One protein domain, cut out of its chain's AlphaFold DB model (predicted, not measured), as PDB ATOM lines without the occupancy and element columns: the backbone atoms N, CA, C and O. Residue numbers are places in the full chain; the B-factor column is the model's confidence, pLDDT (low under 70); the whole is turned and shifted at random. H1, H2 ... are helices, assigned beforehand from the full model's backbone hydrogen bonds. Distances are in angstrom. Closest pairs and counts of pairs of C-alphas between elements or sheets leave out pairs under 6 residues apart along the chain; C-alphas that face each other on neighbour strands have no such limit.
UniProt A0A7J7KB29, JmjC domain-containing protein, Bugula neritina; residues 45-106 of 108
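What this domain is: This is residues 45 to 106 of the 108 residues of the protein "JmjC domain-containing protein" of Bugula neritina (UniProt A0A7J7KB29). Two helices, H1 and H2, lie side by side and run the same way in a small compact body, and a third and longest helix, H3, leaves this body as an arm whose residues 88 to 106 stick out free. A long loop, residues 57 to 70, leads from the end of H1 to the beginning of H2. The printed part has 62 residues with three named helices in the order H1, H2, H3 and no named strand; the class is all helix. The whole is only just loose, close to extended, with a radius of gyration of the C-alphas of 15.8 A, and it spans 53 by 20 by 15 A, the arm making the length.

How they stand to each other: H1, residues 45 to 56, touches H2, residues 71 to 81. Their closest C-alphas, those of Leu 49 and Val 75, are 7.2 A apart. They run the same way at a shallow tilt of 11 degrees, their centres 10.9 A apart. H3, residues 84 to 106, touches no helix: it is apart from H2, and only just apart from H1, with their closest C-alphas 8.2 A apart. In H1 and H2 every O i to N i+4 pair is within hydrogen-bond range; in H3 17 of 19 are.

Where its parts are: H1 begins at C-alpha 45, at (50.055, 40.143, -52.026), and measures 16.1 A from first to last C-alpha. H2 begins at C-alpha 71, at (49.165, 47.360, -50.147), and measures 15.8 A. H3 measures 34.0 A and ends at C-alpha 106, at (40.762, 9.498, -27.286).

The domain as a whole: The C-alphas of His 64 and Asn 106, the two farthest apart, are 53.6 A apart. Without the free residues 88 to 106 the body spans 28 by 18 by 15 A. The link from H1 to H2 is long, that from H2 to H3 tight. The printed part has no cut. Its mean pLDDT is 89.0, and residues 103 to 106 are under 70.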
ATOM      1  N   TYR A  45      51.417  39.737 -52.403       94.62
ATOM      2  CA  TYR A  45      50.055  40.143 -52.026       94.62
ATOM      3  C   TYR A  45      49.118  40.384 -53.212       94.62
ATOM      4  O   TYR A  45      47.940  40.071 -53.111       94.62
ATOM      5  N   LYS A  46      49.618  40.899 -54.342       94.62
ATOM      6  CA  LYS A  46      48.782  41.140 -55.528       94.62
ATOM      7  C   LYS A  46      48.179  39.847 -56.062       94.62
ATOM      8  O   LYS A  46      46.968  39.778 -56.197       94.62
ATOM      9  N   SER A  47      49.002  38.819 -56.264       92.88
ATOM     10  CA  SER A  47      48.542  37.516 -56.749       92.88
ATOM     11  C   SER A  47      47.577  36.851 -55.769       92.88
ATOM     12  O   SER A  47      46.584  36.270 -56.191       92.88
ATOM     13  N   VAL A  48      47.821  36.991 -54.460       92.50
ATOM     14  CA  VAL A  48      46.891  36.491 -53.433       92.50
ATOM     15  C   VAL A  48      45.552  37.231 -53.498       92.50
ATOM     16  O   VAL A  48      44.501  36.599 -53.478       92.50
ATOM     17  N   LEU A  49      45.558  38.567 -53.587       94.50
ATOM     18  CA  LEU A  49      44.324  39.353 -53.660       94.50
ATOM     19  C   LEU A  49      43.561  39.113 -54.967       94.50
ATOM     20  O   LEU A  49      42.339  39.048 -54.928       94.50
ATOM     21  N   GLU A  50      44.253  38.953 -56.095       93.62
ATOM     22  CA  GLU A  50      43.652  38.582 -57.382       93.62
ATOM     23  C   GLU A  50      42.889  37.255 -57.274       93.62
ATOM     24  O   GLU A  50      41.715  37.197 -57.638       93.62
ATOM     25  N   GLU A  51      43.510  36.224 -56.692       90.88
ATOM     26  CA  GLU A  51      42.864  34.929 -56.459       90.88
ATOM     27  C   GLU A  51      41.645  35.065 -55.536       90.88
ATOM     28  O   GLU A  51      40.557  34.590 -55.861       90.88
ATOM     29  N   VAL A  52      41.776  35.791 -54.419       91.81
ATOM     30  CA  VAL A  52      40.660  36.029 -53.489       91.81
ATOM     31  C   VAL A  52      39.505  36.761 -54.174       91.81
ATOM     32  O   VAL A  52      38.349  36.364 -54.012       91.81
ATOM     33  N   ILE A  53      39.786  37.814 -54.947       94.44
ATOM     34  CA  ILE A  53      38.772  38.589 -55.675       94.44
ATOM     35  C   ILE A  53      38.055  37.696 -56.689       94.44
ATOM     36  O   ILE A  53      36.824  37.715 -56.747       94.44
ATOM     37  N   GLN A  54      38.801  36.875 -57.432       90.25
ATOM     38  CA  GLN A  54      38.249  35.955 -58.423       90.25
ATOM     39  C   GLN A  54      37.367  34.879 -57.776       90.25
ATOM     40  O   GLN A  54      36.254  34.634 -58.241       90.25
ATOM     41  N   CYS A  55      37.822  34.263 -56.681       86.94
ATOM     42  CA  CYS A  55      37.078  33.215 -55.981       86.94
ATOM     43  C   CYS A  55      35.826  33.737 -55.265       86.94
ATOM     44  O   CYS A  55      34.865  32.991 -55.086       86.94
ATOM     45  N   THR A  56      35.827  34.999 -54.832       89.44
ATOM     46  CA  THR A  56      34.713  35.591 -54.068       89.44
ATOM     47  C   THR A  56      33.764  36.427 -54.924       89.44
ATOM     48  O   THR A  56      32.659  36.738 -54.479       89.44
ATOM     49  N   GLY A  57      34.169  36.804 -56.140       90.38
ATOM     50  CA  GLY A  57      33.363  37.603 -57.063       90.38
ATOM     51  C   GLY A  57      33.120  39.042 -56.596       90.38
ATOM     52  O   GLY A  57      32.154  39.672 -57.024       90.38
ATOM     53  N   VAL A  58      33.962  39.582 -55.707       93.00
ATOM     54  CA  VAL A  58      33.780  40.931 -55.127       93.00
ATOM     55  C   VAL A  58      34.268  42.069 -56.027       93.00
ATOM     56  O   VAL A  58      34.183  43.231 -55.637       93.00
ATOM     57  N   GLU A  59      34.760  41.761 -57.228       94.38
ATOM     58  CA  GLU A  59      35.405  42.713 -58.141       94.38
ATOM     59  C   GLU A  59      34.541  43.946 -58.440       94.38
ATOM     60  O   GLU A  59      35.008  45.079 -58.348       94.38
ATOM     61  N   SER A  60      33.246  43.744 -58.697       93.88
ATOM     62  CA  SER A  60      32.293  44.826 -58.988       93.88
ATOM     63  C   SER A  60      32.040  45.773 -57.809       93.88
ATOM     64  O   SER A  60      31.476  46.850 -57.995       93.88
ATOM     65  N   ARG A  61      32.440  45.381 -56.595       95.25
ATOM     66  CA  ARG A  61      32.276  46.154 -55.356       95.25
ATOM     67  C   ARG A  61      33.549  46.898 -54.958       95.25
ATOM     68  O   ARG A  61      33.535  47.614 -53.956       95.25
ATOM     69  N   LEU A  62      34.643  46.732 -55.704       96.94
ATOM     70  CA  LEU A  62      35.885  47.446 -55.438       96.94
ATOM     71  C   LEU A  62      35.718  48.944 -55.746       96.94
ATOM     72  O   LEU A  62      35.126  49.308 -56.765       96.94
ATOM     73  N   PRO A  63      36.252  49.841 -54.898       96.62
ATOM     74  CA  PRO A  63      36.218  51.269 -55.173       96.62
ATOM     75  C   PRO A  63      37.099  51.602 -56.382       96.62
ATOM     76  O   PRO A  63      38.160  51.011 -56.573       96.62
ATOM     77  N   HIS A  64      36.730  52.629 -57.152       96.31
ATOM     78  CA  HIS A  64      37.524  53.084 -58.305       96.31
ATOM     79  C   HIS A  64      38.966  53.484 -57.944       96.31
ATOM     80  O   HIS A  64      39.854  53.454 -58.790       96.31
ATOM     81  N   THR A  65      39.215  53.841 -56.682       96.50
ATOM     82  CA  THR A  65      40.540  54.198 -56.161       96.50
ATOM     83  C   THR A  65      41.385  52.993 -55.749       96.50
ATOM     84  O   THR A  65      42.548  53.185 -55.400       96.50
ATOM     85  N   TYR A  66      40.862  51.761 -55.806       97.00
ATOM     86  CA  TYR A  66      41.508  50.551 -55.278       97.00
ATOM     87  C   TYR A  66      42.980  50.403 -55.700       97.00
ATOM     88  O   TYR A  66      43.852  50.213 -54.856       97.00
ATOM     89  N   LEU A  67      43.278  50.586 -56.989       95.44
ATOM     90  CA  LEU A  67      44.632  50.426 -57.536       95.44
ATOM     91  C   LEU A  67      45.631  51.495 -57.058       95.44
ATOM     92  O   LEU A  67      46.837  51.295 -57.178       95.44
ATOM     93  N   THR A  68      45.143  52.617 -56.522       96.94
ATOM     94  CA  THR A  68      45.973  53.717 -55.993       96.94
ATOM     95  C   THR A  68      46.250  53.604 -54.496       96.94
ATOM     96  O   THR A  68      47.080  54.343 -53.973       96.94
ATOM     97  N   LEU A  69      45.567  52.685 -53.806       97.31
ATOM     98  CA  LEU A  69      45.735  52.456 -52.375       97.31
ATOM     99  C   LEU A  69      47.078  51.791 -52.062       97.31
ATOM    100  O   LEU A  69      47.657  51.087 -52.897       97.31
ATOM    101  N   THR A  70      47.542  51.957 -50.824       97.38
ATOM    102  CA  THR A  70      48.686  51.197 -50.303       97.38
ATOM    103  C   THR A  70      48.373  49.693 -50.252       97.38
ATOM    104  O   THR A  70      47.202  49.313 -50.172       97.38
ATOM    105  N   PRO A  71      49.387  48.804 -50.270       97.19
ATOM    106  CA  PRO A  71      49.165  47.360 -50.147       97.19
ATOM    107  C   PRO A  71      48.283  46.980 -48.950       97.19
ATOM    108  O   PRO A  71      47.372  46.167 -49.067       97.19
ATOM    109  N   GLU A  72      48.520  47.607 -47.801       96.94
ATOM    110  CA  GLU A  72      47.810  47.336 -46.556       96.94
ATOM    111  C   GLU A  72      46.337  47.787 -46.632       96.94
ATOM    112  O   GLU A  72      45.448  47.117 -46.103       96.94
ATOM    113  N   GLU A  73      46.057  48.897 -47.316       97.88
ATOM    114  CA  GLU A  73      44.694  49.370 -47.579       97.88
ATOM    115  C   GLU A  73      43.963  48.494 -48.600       97.88
ATOM    116  O   GLU A  73      42.784  48.208 -48.404       97.88
ATOM    117  N   GLN A  74      44.649  48.012 -49.641       97.88
ATOM    118  CA  GLN A  74      44.070  47.068 -50.606       97.88
ATOM    119  C   GLN A  74      43.606  45.789 -49.905       97.88
ATOM    120  O   GLN A  74      42.465  45.365 -50.095       97.88
ATOM    121  N   VAL A  75      44.443  45.230 -49.022       96.75
ATOM    122  CA  VAL A  75      44.073  44.067 -48.201       96.75
ATOM    123  C   VAL A  75      42.835  44.378 -47.361       96.75
ATOM    124  O   VAL A  75      41.868  43.622 -47.400       96.75
ATOM    125  N   LYS A  76      42.815  45.504 -46.636       97.12
ATOM    126  CA  LYS A  76      41.661  45.884 -45.801       97.12
ATOM    127  C   LYS A  76      40.368  45.996 -46.607       97.12
ATOM    128  O   LYS A  76      39.338  45.497 -46.157       97.12
ATOM    129  N   VAL A  77      40.422  46.618 -47.785       97.62
ATOM    130  CA  VAL A  77      39.261  46.754 -48.674       97.62
ATOM    131  C   VAL A  77      38.749  45.383 -49.095       97.62
ATOM    132  O   VAL A  77      37.580  45.094 -48.853       97.62
ATOM    133  N   VAL A  78      39.602  44.514 -49.645       96.25
ATOM    134  CA  VAL A  78      39.178  43.177 -50.096       96.25
ATOM    135  C   VAL A  78      38.585  42.373 -48.939       96.25
ATOM    136  O   VAL A  78      37.484  41.842 -49.067       96.25
ATOM    137  N   MET A  79      39.253  42.355 -47.781       93.88
ATOM    138  CA  MET A  79      38.777  41.623 -46.603       93.88
ATOM    139  C   MET A  79      37.419  42.137 -46.101       93.88
ATOM    140  O   MET A  79      36.581  41.338 -45.696       93.88
ATOM    141  N   SER A  80      37.166  43.449 -46.174       94.94
ATOM    142  CA  SER A  80      35.872  44.043 -45.794       94.94
ATOM    143  C   SER A  80      34.725  43.705 -46.753       94.94
ATOM    144  O   SER A  80      33.555  43.840 -46.397       94.94
ATOM    145  N   LEU A  81      35.048  43.277 -47.975       95.62
ATOM    146  CA  LEU A  81      34.063  42.937 -48.998       95.62
ATOM    147  C   LEU A  81      33.709  41.450 -48.998       95.62
ATOM    148  O   LEU A  81      32.725  41.081 -49.646       95.62
ATOM    149  N   LEU A  82      34.468  40.609 -48.290       92.81
ATOM    150  CA  LEU A  82      34.222  39.172 -48.253       92.81
ATOM    151  C   LEU A  82      32.789  38.872 -47.782       92.81
ATOM    152  O   LEU A  82      32.338  39.451 -46.790       92.81
ATOM    153  N   PRO A  83      32.056  37.983 -48.475       88.88
ATOM    154  CA  PRO A  83      30.730  37.575 -48.035       88.88
ATOM    155  C   PRO A  83      30.784  36.930 -46.646       88.88
ATOM    156  O   PRO A  83      31.663  36.115 -46.366       88.88
ATOM    157  N   GLU A  84      29.802  37.228 -45.796       89.12
ATOM    158  CA  GLU A  84      29.705  36.632 -44.456       89.12
ATOM    159  C   GLU A  84      29.627  35.099 -44.519       89.12
ATOM    160  O   GLU A  84      30.266  34.407 -43.733       89.12
ATOM    161  N   SER A  85      28.982  34.560 -45.558       87.25
ATOM    162  CA  SER A  85      28.942  33.122 -45.836       87.25
ATOM    163  C   SER A  85      30.327  32.484 -45.992       87.25
ATOM    164  O   SER A  85      30.518  31.340 -45.579       87.25
ATOM    165  N   VAL A  86      31.302  33.208 -46.554       86.94
ATOM    166  CA  VAL A  86      32.691  32.740 -46.683       86.94
ATOM    167  C   VAL A  86      33.363  32.715 -45.312       86.94
ATOM    168  O   VAL A  86      34.011  31.727 -44.966       86.94
ATOM    169  N   LEU A  87      33.166  33.760 -44.503       86.38
ATOM    170  CA  LEU A  87      33.719  33.842 -43.147       86.38
ATOM    171  C   LEU A  87      33.145  32.754 -42.233       86.38
ATOM    172  O   LEU A  87      33.878  32.134 -41.463       86.38
ATOM    173  N   ASP A  88      31.848  32.485 -42.337       89.69
ATOM    174  CA  ASP A  88      31.187  31.445 -41.555       89.69
ATOM    175  C   ASP A  88      31.593  30.046 -42.008       89.69
ATOM    176  O   ASP A  88      31.806  29.161 -41.176       89.69
ATOM    177  N   SER A  89      31.774  29.842 -43.316       86.06
ATOM    178  CA  SER A  89      32.337  28.594 -43.826       86.06
ATOM    179  C   SER A  89      33.747  28.357 -43.289       86.06
ATOM    180  O   SER A  89      34.030  27.258 -42.825       86.06
ATOM    181  N   ALA A  90      34.600  29.383 -43.281       83.19
ATOM    182  CA  ALA A  90      35.951  29.287 -42.736       83.19
ATOM    183  C   ALA A  90      35.958  28.920 -41.241       83.19
ATOM    184  O   ALA A  90      36.724  28.052 -40.825       83.19
ATOM    185  N   LYS A  91      35.079  29.524 -40.426       88.69
ATOM    186  CA  LYS A  91      34.944  29.170 -39.000       88.69
ATOM    187  C   LYS A  91      34.528  27.710 -38.811       88.69
ATOM    188  O   LYS A  91      35.125  27.026 -37.987       88.69
ATOM    189  N   ARG A  92      33.540  27.235 -39.582       89.75
ATOM    190  CA  ARG A  92      33.075  25.840 -39.510       89.75
ATOM    191  C   ARG A  92      34.178  24.851 -39.862       89.75
ATOM    192  O   ARG A  92      34.406  23.929 -39.094       89.75
ATOM    193  N   SER A  93      34.904  25.075 -40.957       84.00
ATOM    194  CA  SER A  93      36.005  24.186 -41.347       84.00
ATOM    195  C   SER A  93      37.103  24.119 -40.282       84.00
ATOM    196  O   SER A  93      37.635  23.044 -40.022       84.00
ATOM    197  N   ASN A  94      37.419  25.239 -39.624       83.75
ATOM    198  CA  ASN A  94      38.386  25.243 -38.525       83.75
ATOM    199  C   ASN A  94      37.894  24.445 -37.309       83.75
ATOM    200  O   ASN A  94      38.692  23.737 -36.695       83.75
ATOM    201  N   GLU A  95      36.606  24.537 -36.971       86.75
ATOM    202  CA  GLU A  95      36.021  23.761 -35.873       86.75
ATOM    203  C   GLU A  95      36.006  22.261 -36.196       86.75
ATOM    204  O   GLU A  95      36.450  21.461 -35.382       86.75
ATOM    205  N   GLU A  96      35.624  21.871 -37.414       86.81
ATOM    206  CA  GLU A  96      35.650  20.470 -37.856       86.81
ATOM    207  C   GLU A  96      37.063  19.869 -37.786       86.81
ATOM    208  O   GLU A  96      37.251  18.746 -37.318       86.81
ATOM    209  N   VAL A  97      38.084  20.610 -38.234       81.94
ATOM    210  CA  VAL A  97      39.485  20.171 -38.118       81.94
ATOM    211  C   VAL A  97      39.881  20.035 -36.651       81.94
ATOM    212  O   VAL A  97      40.495  19.036 -36.274       81.94
ATOM    213  N   ARG A  98      39.505  21.005 -35.811       81.56
ATOM    214  CA  ARG A  98      39.775  20.969 -34.373       81.56
ATOM    215  C   ARG A  98      39.142  19.743 -33.720       81.56
ATOM    216  O   ARG A  98      39.844  19.010 -33.037       81.56
ATOM    217  N   GLU A  99      37.858  19.488 -33.945       85.94
ATOM    218  CA  GLU A  99      37.152  18.325 -33.398       85.94
ATOM    219  C   GLU A  99      37.817  17.006 -33.810       85.94
ATOM    220  O   GLU A  99      37.989  16.118 -32.977       85.94
ATOM    221  N   ARG A 100      38.261  16.884 -35.069       79.38
ATOM    222  CA  ARG A 100      38.981  15.689 -35.547       79.38
ATOM    223  C   ARG A 100      40.312  15.484 -34.826       79.38
ATOM    224  O   ARG A 100      40.638  14.342 -34.510       79.38
ATOM    225  N   LEU A 101      41.046  16.560 -34.536       78.19
ATOM    226  CA  LEU A 101      42.278  16.488 -33.745       78.19
ATOM    227  C   LEU A 101      41.986  16.061 -32.297       78.19
ATOM    228  O   LEU A 101      42.625  15.140 -31.804       78.19
ATOM    229  N   MET A 102      40.974  16.653 -31.650       78.00
ATOM    230  CA  MET A 102      40.633  16.338 -30.253       78.00
ATOM    231  C   MET A 102      40.024  14.933 -30.081       78.00
ATOM    232  O   MET A 102      40.214  14.292 -29.050       78.00
ATOM    233  N   CYS A 103      39.280  14.424 -31.069       64.50
ATOM    234  CA  CYS A 103      38.736  13.062 -31.033       64.50
ATOM    235  C   CYS A 103      39.798  11.989 -31.328       64.50
ATOM    236  O   CYS A 103      39.676  10.871 -30.825       64.50
ATOM    237  N   GLY A 104      40.843  12.319 -32.096       56.06
ATOM    238  CA  GLY A 104      41.989  11.431 -32.325       56.06
ATOM    239  C   GLY A 104      42.788  11.127 -31.052       56.06
ATOM    240  O   GLY A 104      43.315  10.026 -30.919       56.06
ATOM    241  N   GLU A 105      42.800  12.040 -30.075       50.91
ATOM    242  CA  GLU A 105      43.477  11.847 -28.781       50.91
ATOM    243  C   GLU A 105      42.790  10.813 -27.864       50.91
ATOM    244  O   GLU A 105      43.422  10.304 -26.946       50.91
ATOM    245  N   ASN A 106      41.523  10.450 -28.115       45.34
ATOM    246  CA  ASN A 106      40.762   9.498 -27.286       45.34
ATOM    247  C   ASN A 106      40.794   8.043 -27.800       45.34
ATOM    248  O   ASN A 106      40.029   7.209 -27.317       45.34
TER     249      ASN A 106